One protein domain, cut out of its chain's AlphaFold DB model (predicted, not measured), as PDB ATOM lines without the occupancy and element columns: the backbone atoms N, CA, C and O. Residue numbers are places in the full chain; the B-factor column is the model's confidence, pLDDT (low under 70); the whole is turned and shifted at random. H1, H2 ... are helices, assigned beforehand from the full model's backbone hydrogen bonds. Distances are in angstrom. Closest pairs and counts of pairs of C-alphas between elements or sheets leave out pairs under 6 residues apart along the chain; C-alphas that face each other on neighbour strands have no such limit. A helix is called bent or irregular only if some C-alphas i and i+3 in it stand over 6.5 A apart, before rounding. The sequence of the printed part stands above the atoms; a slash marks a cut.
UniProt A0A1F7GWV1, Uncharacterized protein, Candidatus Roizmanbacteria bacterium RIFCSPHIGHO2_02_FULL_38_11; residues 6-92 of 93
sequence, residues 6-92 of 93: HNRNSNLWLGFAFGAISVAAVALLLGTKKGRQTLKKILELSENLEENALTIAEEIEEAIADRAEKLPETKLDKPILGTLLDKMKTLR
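Overview. This is residues 6 to 92 of the 93 residues of an uncharacterized protein of Candidatus Roizmanbacteria bacterium RIFCSPHIGHO2_02_FULL_38_11 (UniProt A0A1F7GWV1). Four helices are strung end to end as an open hook round an empty middle: the long H1 makes a corner with H2, H2 turns into H3, and a long link leads to H4, which sticks out with no contact to another helix. Residues 6 to 24, 46 to 52 and 54 to 92 stand free. The printed part has 87 residues with four named helices in the order H1, H2, H3, H4 and no named strand; the class is all helix. It is extended, with a radius of gyration of the C-alphas of 18.6 A, and spans 46 by 45 by 35 A.

Arrangement. H1, residues 6 to 31, and H2, residues 33 to 47, touch only at the corner by their tight link, through residues 28 to 30 and 35 to 39; their closest C-alphas, of Leu 29 and Gly 35, are 3.8 A apart. Their lines are about perpendicular, at 84 degrees. H2 and H3, residues 49 to 68, are close but not clearly touching, with the closest C-alphas, of Leu 45 and Asn 52, 7.2 A apart. Their lines are about perpendicular, at 75 degrees. H4, residues 80 to 91, is apart from H1, H2 and H3, and H1 is apart from H3. Every O i to N i+4 pair is within hydrogen-bond range in H2 and H4, against 21 of 22 in H1 and 14 of 16 in H3.

Along the chain. H1 begins at C-alpha 6 (128.026, 199.314, 247.846) and is 37.6 A long. It is neither bent nor irregular, but only just: C-alphas 6 and 9 are 6.1 A apart. H2 is 21.3 A long. H3 is 26.6 A long from C-alpha 49 (154.559, 165.817, 253.610); it too is neither bent nor irregular, but only just, with C-alphas 51 and 54 at 6.3 A. H4, 16.9 A long, ends at C-alpha 91 (128.269, 171.043, 247.371).

Size, cuts and confidence. The C-alphas farthest apart, of His 6 and Glu 51, are 47.1 A apart. The printed part has no cut. The link from H2 to H3 is tight; that from H3 to H4, 11 residues, is long. Mean pLDDT of the printed part is 74.1, with residues 6 to 10, 47 to 55, 66 to 82 and 92 under 70.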
ATOM      1  N   HIS A   6     126.983 199.285 246.807       57.84
ATOM      2  CA  HIS A   6     128.026 199.314 247.846       57.84
ATOM      3  C   HIS A   6     128.844 198.009 247.917       57.84
ATOM      4  O   HIS A   6     130.056 198.041 248.128       57.84
ATOM      5  N   ASN A   7     128.218 196.857 247.656       59.78
ATOM      6  CA  ASN A   7     128.873 195.550 247.807       59.78
ATOM      7  C   ASN A   7     129.781 195.201 246.618       59.78
ATOM      8  O   ASN A   7     130.747 194.453 246.757       59.78
ATOM      9  N   ARG A   8     129.488 195.754 245.433       61.69
ATOM     10  CA  ARG A   8     130.193 195.406 244.193       61.69
ATOM     11  C   ARG A   8     131.600 196.006 244.138       61.69
ATOM     12  O   ARG A   8     132.535 195.310 243.757       61.69
ATOM     13  N   ASN A   9     131.765 197.250 244.594       63.31
ATOM     14  CA  ASN A   9     133.086 197.879 244.704       63.31
ATOM     15  C   ASN A   9     133.948 197.227 245.794       63.31
ATOM     16  O   ASN A   9     135.145 197.054 245.589       63.31
ATOM     17  N   SER A  10     133.353 196.818 246.920       68.69
ATOM     18  CA  SER A  10     134.089 196.159 248.010       68.69
ATOM     19  C   SER A  10     134.747 194.850 247.559       68.69
ATOM     20  O   SER A  10     135.907 194.596 247.876       68.69
ATOM     21  N   ASN A  11     134.041 194.040 246.763       78.94
ATOM     22  CA  ASN A  11     134.579 192.774 246.254       78.94
ATOM     23  C   ASN A  11     135.723 192.977 245.248       78.94
ATOM     24  O   ASN A  11     136.661 192.181 245.219       78.94
ATOM     25  N   LEU A  12     135.682 194.052 244.452       87.69
ATOM     26  CA  LEU A  12     136.750 194.388 243.505       87.69
ATOM     27  C   LEU A  12     138.042 194.792 244.225       87.69
ATOM     28  O   LEU A  12     139.112 194.310 243.866       87.69
ATOM     29  N   TRP A  13     137.948 195.622 245.265       89.94
ATOM     30  CA  TRP A  13     139.114 196.020 246.060       89.94
ATOM     31  C   TRP A  13     139.704 194.862 246.856       89.94
ATOM     32  O   TRP A  13     140.924 194.761 246.965       89.94
ATOM     33  N   LEU A  14     138.859 193.958 247.355       90.88
ATOM     34  CA  LEU A  14     139.315 192.747 248.027       90.88
ATOM     35  C   LEU A  14     140.068 191.824 247.059       90.88
ATOM     36  O   LEU A  14     141.168 191.374 247.374       90.88
ATOM     37  N   GLY A  15     139.528 191.607 245.855       90.12
ATOM     38  CA  GLY A  15     140.206 190.840 244.807       90.12
ATOM     39  C   GLY A  15     141.515 191.489 244.351       90.12
ATOM     40  O   GLY A  15     142.519 190.800 244.177       90.12
ATOM     41  N   PHE A  16     141.537 192.817 244.227       93.94
ATOM     42  CA  PHE A  16     142.743 193.569 243.890       93.94
ATOM     43  C   PHE A  16     143.815 193.463 244.980       93.94
ATOM     44  O   PHE A  16     144.963 193.159 244.670       93.94
ATOM     45  N   ALA A  17     143.453 193.662 246.251       94.44
ATOM     46  CA  ALA A  17     144.385 193.550 247.370       94.44
ATOM     47  C   ALA A  17     144.970 192.137 247.460       94.44
ATOM     48  O   ALA A  17     146.183 191.974 247.587       94.44
ATOM     49  N   PHE A  18     144.126 191.114 247.309       94.56
ATOM     50  CA  PHE A  18     144.573 189.727 247.280       94.56
ATOM     51  C   PHE A  18     145.523 189.460 246.104       94.56
ATOM     52  O   PHE A  18     146.591 188.880 246.292       94.56
ATOM     53  N   GLY A  19     145.182 189.948 244.907       95.12
ATOM     54  CA  GLY A  19     146.033 189.838 243.724       95.12
ATOM     55  C   GLY A  19     147.388 190.522 243.907       95.12
ATOM     56  O   GLY A  19     148.423 189.914 243.640       95.12
ATOM     57  N   ALA A  20     147.403 191.751 244.425       95.56
ATOM     58  CA  ALA A  20     148.624 192.515 244.661       95.56
ATOM     59  C   ALA A  20     149.539 191.835 245.691       95.56
ATOM     60  O   ALA A  20     150.739 191.696 245.450       95.56
ATOM     61  N   ILE A  21     148.973 191.356 246.804       95.12
ATOM     62  CA  ILE A  21     149.722 190.614 247.826       95.12
ATOM     63  C   ILE A  21     150.282 189.318 247.237       95.12
ATOM     64  O   ILE A  21     151.446 189.001 247.463       95.12
ATOM     65  N   SER A  22     149.487 188.595 246.448       92.38
ATOM     66  CA  SER A  22     149.903 187.329 245.845       92.38
ATOM     67  C   SER A  22     151.057 187.521 244.854       92.38
ATOM     68  O   SER A  22     152.075 186.835 244.941       92.38
ATOM     69  N   VAL A  23     150.976 188.528 243.978       95.19
ATOM     70  CA  VAL A  23     152.068 188.867 243.049       95.19
ATOM     71  C   VAL A  23     153.322 189.304 243.805       95.19
ATOM     72  O   VAL A  23     154.418 188.853 243.473       95.19
ATOM     73  N   ALA A  24     153.183 190.133 244.842       91.00
ATOM     74  CA  ALA A  24     154.312 190.555 245.666       91.00
ATOM     75  C   ALA A  24     154.968 189.367 246.389       91.00
ATOM     76  O   ALA A  24     156.194 189.251 246.400       91.00
ATOM     77  N   ALA A  25     154.170 188.450 246.937       87.75
ATOM     78  CA  ALA A  25     154.656 187.236 247.580       87.75
ATOM     79  C   ALA A  25     155.417 186.344 246.590       87.75
ATOM     80  O   ALA A  25     156.542 185.939 246.878       87.75
ATOM     81  N   VAL A  26     154.867 186.101 245.398       89.38
ATOM     82  CA  VAL A  26     155.536 185.316 244.347       89.38
ATOM     83  C   VAL A  26     156.835 185.989 243.899       89.38
ATOM     84  O   VAL A  26     157.870 185.329 243.797       89.38
ATOM     85  N   ALA A  27     156.820 187.307 243.692       91.19
ATOM     86  CA  ALA A  27     158.007 188.069 243.323       91.19
ATOM     87  C   ALA A  27     159.095 188.001 244.408       91.19
ATOM     88  O   ALA A  27     160.271 187.843 244.085       91.19
ATOM     89  N   LEU A  28     158.730 188.052 245.692       85.69
ATOM     90  CA  LEU A  28     159.677 187.906 246.801       85.69
ATOM     91  C   LEU A  28     160.222 186.478 246.920       85.69
ATOM     92  O   LEU A  28     161.425 186.299 247.138       85.69
ATOM     93  N   LEU A  29     159.365 185.470 246.743       86.94
ATOM     94  CA  LEU A  29     159.745 184.060 246.809       86.94
ATOM     95  C   LEU A  29     160.678 183.663 245.654       86.94
ATOM     96  O   LEU A  29     161.678 182.989 245.880       86.94
ATOM     97  N   LEU A  30     160.422 184.128 244.431       88.12
ATOM     98  CA  LEU A  30     161.241 183.789 243.259       88.12
ATOM     99  C   LEU A  30     162.418 184.751 243.031       88.12
ATOM    100  O   LEU A  30     163.457 184.352 242.492       88.12
ATOM    101  N   GLY A  31     162.272 186.013 243.432       85.56
ATOM    102  CA  GLY A  31     163.249 187.073 243.187       85.56
ATOM    103  C   GLY A  31     164.388 187.121 244.203       85.56
ATOM    104  O   GLY A  31     165.496 187.525 243.858       85.56
ATOM    105  N   THR A  32     164.167 186.680 245.445       89.88
ATOM    106  CA  THR A  32     165.189 186.758 246.501       89.88
ATOM    107  C   THR A  32     165.871 185.411 246.754       89.88
ATOM    108  O   THR A  32     165.255 184.350 246.668       89.88
ATOM    109  N   LYS A  33     167.162 185.433 247.126       85.00
ATOM    110  CA  LYS A  33     167.911 184.212 247.494       85.00
ATOM    111  C   LYS A  33     167.255 183.463 248.661       85.00
ATOM    112  O   LYS A  33     167.161 182.241 248.621       85.00
ATOM    113  N   LYS A  34     166.766 184.203 249.664       81.75
ATOM    114  CA  LYS A  34     166.048 183.647 250.822       81.75
ATOM    115  C   LYS A  34     164.717 183.016 250.405       81.75
ATOM    116  O   LYS A  34     164.439 181.899 250.817       81.75
ATOM    117  N   GLY A  35     163.950 183.680 249.539       82.00
ATOM    118  CA  GLY A  35     162.687 183.163 249.012       82.00
ATOM    119  C   GLY A  35     162.841 181.821 248.293       82.00
ATOM    120  O   GLY A  35     162.111 180.879 248.588       82.00
ATOM    121  N   ARG A  36     163.860 181.684 247.433       87.06
ATOM    122  CA  ARG A  36     164.161 180.412 246.752       87.06
ATOM    123  C   ARG A  36     164.544 179.307 247.731       87.06
ATOM    124  O   ARG A  36     164.191 178.152 247.525       87.06
ATOM    125  N   GLN A  37     165.252 179.656 248.802       86.25
ATOM    126  CA  GLN A  37     165.612 178.715 249.858       86.25
ATOM    127  C   GLN A  37     164.376 178.263 250.652       86.25
ATOM    128  O   GLN A  37     164.261 177.085 250.973       86.25
ATOM    129  N   THR A  38     163.424 179.165 250.905       82.62
ATOM    130  CA  THR A  38     162.117 178.825 251.485       82.62
ATOM    131  C   THR A  38     161.305 177.923 250.558       82.62
ATOM    132  O   THR A  38     160.782 176.920 251.021       82.62
ATOM    133  N   LEU A  39     161.253 178.207 249.251       81.31
ATOM    134  CA  LEU A  39     160.595 177.329 248.273       81.31
ATOM    135  C   LEU A  39     161.222 175.935 248.240       81.31
ATOM    136  O   LEU A  39     160.501 174.949 248.170       81.31
ATOM    137  N   LYS A  40     162.553 175.848 248.343       83.06
ATOM    138  CA  LYS A  40     163.257 174.567 248.420       83.06
ATOM    139  C   LYS A  40     162.870 173.780 249.675       83.06
ATOM    140  O   LYS A  40     162.567 172.602 249.565       83.06
ATOM    141  N   LYS A  41     162.793 174.444 250.833       80.69
ATOM    142  CA  LYS A  41     162.299 173.829 252.074       80.69
ATOM    143  C   LYS A  41     160.843 173.387 251.971       80.69
ATOM    144  O   LYS A  41     160.502 172.345 252.503       80.69
ATOM    145  N   ILE A  42     159.990 174.166 251.304       80.75
ATOM    146  CA  ILE A  42     158.590 173.786 251.057       80.75
ATOM    147  C   ILE A  42     158.527 172.553 250.149       80.75
ATOM    148  O   ILE A  42     157.709 171.680 250.396       80.75
ATOM    149  N   LEU A  43     159.394 172.456 249.136       78.88
ATOM    150  CA  LEU A  43     159.484 171.273 248.278       78.88
ATOM    151  C   LEU A  43     159.971 170.038 249.046       78.88
ATOM    152  O   LEU A  43     159.365 168.985 248.924       78.88
ATOM    153  N   GLU A  44     161.017 170.177 249.864       78.56
ATOM    154  CA  GLU A  44     161.535 169.095 250.721       78.56
ATOM    155  C   GLU A  44     160.486 168.655 251.755       78.56
ATOM    156  O   GLU A  44     160.259 167.463 251.946       78.56
ATOM    157  N   LEU A  45     159.777 169.610 252.367       73.06
ATOM    158  CA  LEU A  45     158.618 169.318 253.210       73.06
ATOM    159  C   LEU A  45     157.521 168.626 252.414       73.06
ATOM    160  O   LEU A  45     156.882 167.752 252.968       73.06
ATOM    161  N   SER A  46     157.311 168.992 251.145       70.94
ATOM    162  CA  SER A  46     156.311 168.370 250.278       70.94
ATOM    163  C   SER A  46     156.635 166.941 249.882       70.94
ATOM    164  O   SER A  46     155.720 166.168 249.618       70.94
ATOM    165  N   GLU A  47     157.911 166.602 249.818       68.38
ATOM    166  CA  GLU A  47     158.369 165.250 249.528       68.38
ATOM    167  C   GLU A  47     158.202 164.347 250.759       68.38
ATOM    168  O   GLU A  47     157.828 163.189 250.622       68.38
ATOM    169  N   ASN A  48     158.349 164.920 251.961       66.62
ATOM    170  CA  ASN A  48     158.089 164.262 253.245       66.62
ATOM    171  C   ASN A  48     156.745 164.675 253.885       66.62
ATOM    172  O   ASN A  48     156.559 164.530 255.094       66.62
ATOM    173  N   LEU A  49     155.805 165.221 253.097       64.19
ATOM    174  CA  LEU A  49     154.559 165.817 253.610       64.19
ATOM    175  C   LEU A  49     153.660 164.747 254.210       64.19
ATOM    176  O   LEU A  49     152.927 165.043 255.133       64.19
ATOM    177  N   GLU A  50     153.694 163.516 253.711       62.28
ATOM    178  CA  GLU A  50     152.855 162.447 254.255       62.28
ATOM    179  C   GLU A  50     153.218 162.131 255.717       62.28
ATOM    180  O   GLU A  50     152.335 161.953 256.549       62.28
ATOM    181  N   GLU A  51     154.512 162.168 256.046       62.97
ATOM    182  CA  GLU A  51     155.026 161.896 257.392       62.97
ATOM    183  C   GLU A  51     155.007 163.153 258.282       62.97
ATOM    184  O   GLU A  51     154.668 163.085 259.462       62.97
ATOM    185  N   ASN A  52     155.288 164.334 257.715       65.12
ATOM    186  CA  ASN A  52     155.328 165.587 258.472       65.12
ATOM    187  C   ASN A  52     153.981 166.311 258.569       65.12
ATOM    188  O   ASN A  52     153.806 167.098 259.491       65.12
ATOM    189  N   ALA A  53     153.029 166.116 257.653       65.25
ATOM    190  CA  ALA A  53     151.751 166.834 257.699       65.25
ATOM    191  C   ALA A  53     150.906 166.411 258.891       65.25
ATOM    192  O   ALA A  53     150.208 167.256 259.443       65.25
ATOM    193  N   LEU A  54     150.966 165.135 259.279       66.69
ATOM    194  CA  LEU A  54     150.236 164.636 260.439       66.69
ATOM    195  C   LEU A  54     150.805 165.260 261.719       66.69
ATOM    196  O   LEU A  54     150.065 165.872 262.476       66.69
ATOM    197  N   THR A  55     152.132 165.252 261.856       68.88
ATOM    198  CA  THR A  55     152.859 165.891 262.961       68.88
ATOM    199  C   THR A  55     152.625 167.401 263.015       68.88
ATOM    200  O   THR A  55     152.351 167.951 264.071       68.88
ATOM    201  N   ILE A  56     152.668 168.092 261.872       74.12
ATOM    202  CA  ILE A  56     152.406 169.537 261.800       74.12
ATOM    203  C   ILE A  56     150.933 169.836 262.110       74.12
ATOM    204  O   ILE A  56     150.642 170.850 262.736       74.12
ATOM    205  N   ALA A  57     149.992 168.992 261.678       73.00
ATOM    206  CA  ALA A  57     148.576 169.161 261.990       73.00
ATOM    207  C   ALA A  57     148.306 168.971 263.488       73.00
ATOM    208  O   ALA A  57     147.604 169.795 264.067       73.00
ATOM    209  N   GLU A  58     148.911 167.955 264.107       75.38
ATOM    210  CA  GLU A  58     148.843 167.715 265.551       75.38
ATOM    211  C   GLU A  58     149.492 168.858 266.343       75.38
ATOM    212  O   GLU A  58     148.859 169.400 267.243       75.38
ATOM    213  N   GLU A  59     150.686 169.324 265.958       72.44
ATOM    214  CA  GLU A  59     151.350 170.471 266.603       72.44
ATOM    215  C   GLU A  59     150.540 171.770 266.468       72.44
ATOM    216  O   GLU A  59     150.513 172.598 267.380       72.44
ATOM    217  N   ILE A  60     149.875 171.983 265.327       78.62
ATOM    218  CA  ILE A  60     148.996 173.139 265.124       78.62
ATOM    219  C   ILE A  60     147.738 173.007 265.985       78.62
ATOM    220  O   ILE A  60     147.317 173.998 266.580       78.62
ATOM    221  N   GLU A  61     147.134 171.822 266.059       74.94
ATOM    222  CA  GLU A  61     145.962 171.567 266.899       74.94
ATOM    223  C   GLU A  61     146.296 171.757 268.384       74.94
ATOM    224  O   GLU A  61     145.570 172.465 269.081       74.94
ATOM    225  N   GLU A  62     147.444 171.253 268.836       74.31
ATOM    226  CA  GLU A  62     147.954 171.418 270.198       74.31
ATOM    227  C   GLU A  62     148.288 172.887 270.503       74.31
ATOM    228  O   GLU A  62     147.820 173.437 271.496       74.31
ATOM    229  N   ALA A  63     148.984 173.595 269.608       70.31
ATOM    230  CA  ALA A  63     149.287 175.016 269.790       70.31
ATOM    231  C   ALA A  63     148.035 175.914 269.775       70.31
ATOM    232  O   ALA A  63     148.039 177.005 270.359       70.31
ATOM    233  N   ILE A  64     146.968 175.494 269.088       72.50
ATOM    234  CA  ILE A  64     145.666 176.167 269.110       72.50
ATOM    235  C   ILE A  64     144.913 175.819 270.399       72.50
ATOM    236  O   ILE A  64     144.332 176.727 270.996       72.50
ATOM    237  N   ALA A  65     144.959 174.567 270.860       71.50
ATOM    238  CA  ALA A  65     144.357 174.122 272.116       71.50
ATOM    239  C   ALA A  65     144.993 174.822 273.332       71.50
ATOM    240  O   ALA A  65     144.276 175.433 274.123       71.50
ATOM    241  N   ASP A  66     146.324 174.886 273.398       65.38
ATOM    242  CA  ASP A  66     147.090 175.592 274.439       65.38
ATOM    243  C   ASP A  66     146.809 177.103 274.475       65.38
ATOM    244  O   ASP A  66     146.893 177.769 275.515       65.38
ATOM    245  N   ARG A  67     146.497 177.694 273.314       59.22
ATOM    246  CA  ARG A  67     146.088 179.104 273.215       59.22
ATOM    247  C   ARG A  67     144.614 179.306 273.553       59.22
ATOM    248  O   ARG A  67     144.271 180.376 274.055       59.22
ATOM    249  N   ALA A  68     143.766 178.313 273.302       55.59
ATOM    250  CA  ALA A  68     142.352 178.326 273.661       55.59
ATOM    251  C   ALA A  68     142.142 178.140 275.171       55.59
ATOM    252  O   ALA A  68     141.267 178.789 275.736       55.59
ATOM    253  N   GLU A  69     142.990 177.361 275.847       51.25
ATOM    254  CA  GLU A  69     142.930 177.157 277.304       51.25
ATOM    255  C   GLU A  69     143.288 178.429 278.107       51.25
ATOM    256  O   GLU A  69     142.926 178.577 279.273       51.25
ATOM    257  N   LYS A  70     143.938 179.416 277.469       54.25
ATOM    258  CA  LYS A  70     144.279 180.720 278.072       54.25
ATOM    259  C   LYS A  70     143.237 181.820 277.847       54.25
ATOM    260  O   LYS A  70     143.461 182.951 278.286       54.25
ATOM    261  N   LEU A  71     142.115 181.530 277.188       48.50
ATOM    262  CA  LEU A  71     141.016 182.479 277.005       48.50
ATOM    263  C   LEU A  71     139.774 182.010 277.780       48.50
ATOM    264  O   LEU A  71     139.395 180.847 277.673       48.50
ATOM    265  N   PRO A  72     139.129 182.890 278.569       43.78
ATOM    266  CA  PRO A  72     137.950 182.521 279.341       43.78
ATOM    267  C   PRO A  72     136.810 182.109 278.403       43.78
ATOM    268  O   PRO A  72     136.568 182.751 277.380       43.78
ATOM    269  N   GLU A  73     136.141 181.022 278.787       48.78
ATOM    270  CA  GLU A  73     135.059 180.332 278.089       48.78
ATOM    271  C   GLU A  73     134.237 181.211 277.134       48.78
ATOM    272  O   GLU A  73     133.448 182.063 277.541       48.78
ATOM    273  N   THR A  74     134.325 180.934 275.835       38.44
ATOM    274  CA  THR A  74     133.199 181.186 274.932       38.44
ATOM    275  C   THR A  74     132.982 179.931 274.109       38.44
ATOM    276  O   THR A  74     133.722 179.636 273.175       38.44
ATOM    277  N   LYS A  75     131.968 179.169 274.521       50.69
ATOM    278  CA  LYS A  75     131.463 177.972 273.853       50.69
ATOM    279  C   LYS A  75     131.307 178.221 272.352       50.69
ATOM    280  O   LYS A  75     130.386 178.913 271.927       50.69
ATOM    281  N   LEU A  76     132.181 177.620 271.555       47.78
ATOM    282  CA  LEU A  76     131.961 177.380 270.135       47.78
ATOM    283  C   LEU A  76     132.040 175.870 269.927       47.78
ATOM    284  O   LEU A  76     133.043 175.320 269.484       47.78
ATOM    285  N   ASP A  77     130.944 175.207 270.304       52.88
ATOM    286  CA  ASP A  77     130.639 173.818 269.968       52.88
ATOM    287  C   ASP A  77     130.552 173.673 268.442       52.88
ATOM    288  O   ASP A  77     129.478 173.798 267.851       52.88
ATOM    289  N   LYS A  78     131.711 173.488 267.804       58.38
ATOM    290  CA  LYS A  78     131.989 172.731 266.570       58.38
ATOM    291  C   LYS A  78     133.289 173.254 265.960       58.38
ATOM    292  O   LYS A  78     133.409 174.464 265.752       58.38
ATOM    293  N   PRO A  79     134.237 172.375 265.582       69.56
ATOM    294  CA  PRO A  79     135.407 172.809 264.840       69.56
ATOM    295  C   PRO A  79     134.934 173.499 263.557       69.56
ATOM    296  O   PRO A  79     134.169 172.940 262.765       69.56
ATOM    297  N   ILE A  80     135.380 174.739 263.351       68.31
ATOM    298  CA  ILE A  80     135.100 175.539 262.148       68.31
ATOM    299  C   ILE A  80     135.447 174.721 260.892       68.31
ATOM    300  O   ILE A  80     134.715 174.746 259.904       68.31
ATOM    301  N   LEU A  81     136.496 173.898 260.984       65.69
ATOM    302  CA  LEU A  81     136.923 172.943 259.963       65.69
ATOM    303  C   LEU A  81     135.870 171.871 259.657       65.69
ATOM    304  O   LEU A  81     135.637 171.585 258.488       65.69
ATOM    305  N   GLY A  82     135.168 171.346 260.665       67.12
ATOM    306  CA  GLY A  82     134.051 170.417 260.465       67.12
ATOM    307  C   GLY A  82     132.885 171.072 259.723       67.12
ATOM    308  O   GLY A  82     132.316 170.486 258.808       67.12
ATOM    309  N   THR A  83     132.602 172.341 260.026       70.94
ATOM    310  CA  THR A  83     131.545 173.109 259.342       70.94
ATOM    311  C   THR A  83     131.905 173.415 257.881       70.94
ATOM    312  O   THR A  83     131.036 173.442 257.006       70.94
ATOM    313  N   LEU A  84     133.191 173.635 257.593       75.81
ATOM    314  CA  LEU A  84     133.701 173.815 256.231       75.81
ATOM    315  C   LEU A  84     133.734 172.493 255.452       75.81
ATOM    316  O   LEU A  84     133.375 172.477 254.275       75.81
ATOM    317  N   LEU A  85     134.100 171.387 256.107       75.62
ATOM    318  CA  LEU A  85     134.104 170.045 255.525       75.62
ATOM    319  C   LEU A  85     132.686 169.600 255.145       75.62
ATOM    320  O   LEU A  85     132.466 169.133 254.027       75.62
ATOM    321  N   ASP A  86     131.710 169.836 256.024       75.12
ATOM    322  CA  ASP A  86     130.297 169.558 255.753       75.12
ATOM    323  C   ASP A  86     129.752 170.422 254.610       75.12
ATOM    324  O   ASP A  86     129.042 169.922 253.730       75.12
ATOM    325  N   LYS A  87     130.132 171.705 254.542       73.75
ATOM    326  CA  LYS A  87     129.775 172.570 253.406       73.75
ATOM    327  C   LYS A  87     130.367 172.068 252.088       73.75
ATOM    328  O   LYS A  87     129.654 172.039 251.088       73.75
ATOM    329  N   MET A  88     131.628 171.634 252.075       74.12
ATOM    330  CA  MET A  88     132.258 171.065 250.876       74.12
ATOM    331  C   MET A  88     131.617 169.740 250.455       74.12
ATOM    332  O   MET A  88     131.433 169.496 249.264       74.12
ATOM    333  N   LYS A  89     131.226 168.898 251.417       72.81
ATOM    334  CA  LYS A  89     130.567 167.617 251.145       72.81
ATOM    335  C   LYS A  89     129.166 167.799 250.561       72.81
ATOM    336  O   LYS A  89     128.784 167.037 249.679       72.81
ATOM    337  N   THR A  90     128.444 168.826 251.003       79.00
ATOM    338  CA  THR A  90     127.089 169.141 250.521       79.00
ATOM    339  C   THR A  90     127.094 169.730 249.107       79.00
ATOM    340  O   THR A  90     126.172 169.484 248.346       79.00
ATOM    341  N   LEU A  91     128.136 170.474 248.721       72.88
ATOM    342  CA  LEU A  91     128.269 171.043 247.371       72.88
ATOM    343  C   LEU A  91     128.723 170.032 246.306       72.88
ATOM    344  O   LEU A  91     128.700 170.348 245.118       72.88
ATOM    345  N   ARG A  92     129.174 168.841 246.716       68.94
ATOM    346  CA  ARG A  92     129.628 167.775 245.810       68.94
ATOM    347  C   ARG A  92     128.498 166.830 245.377       68.94
ATOM    348  O   ARG A  92     128.745 165.986 244.520       68.94
TER     349      ARG A  92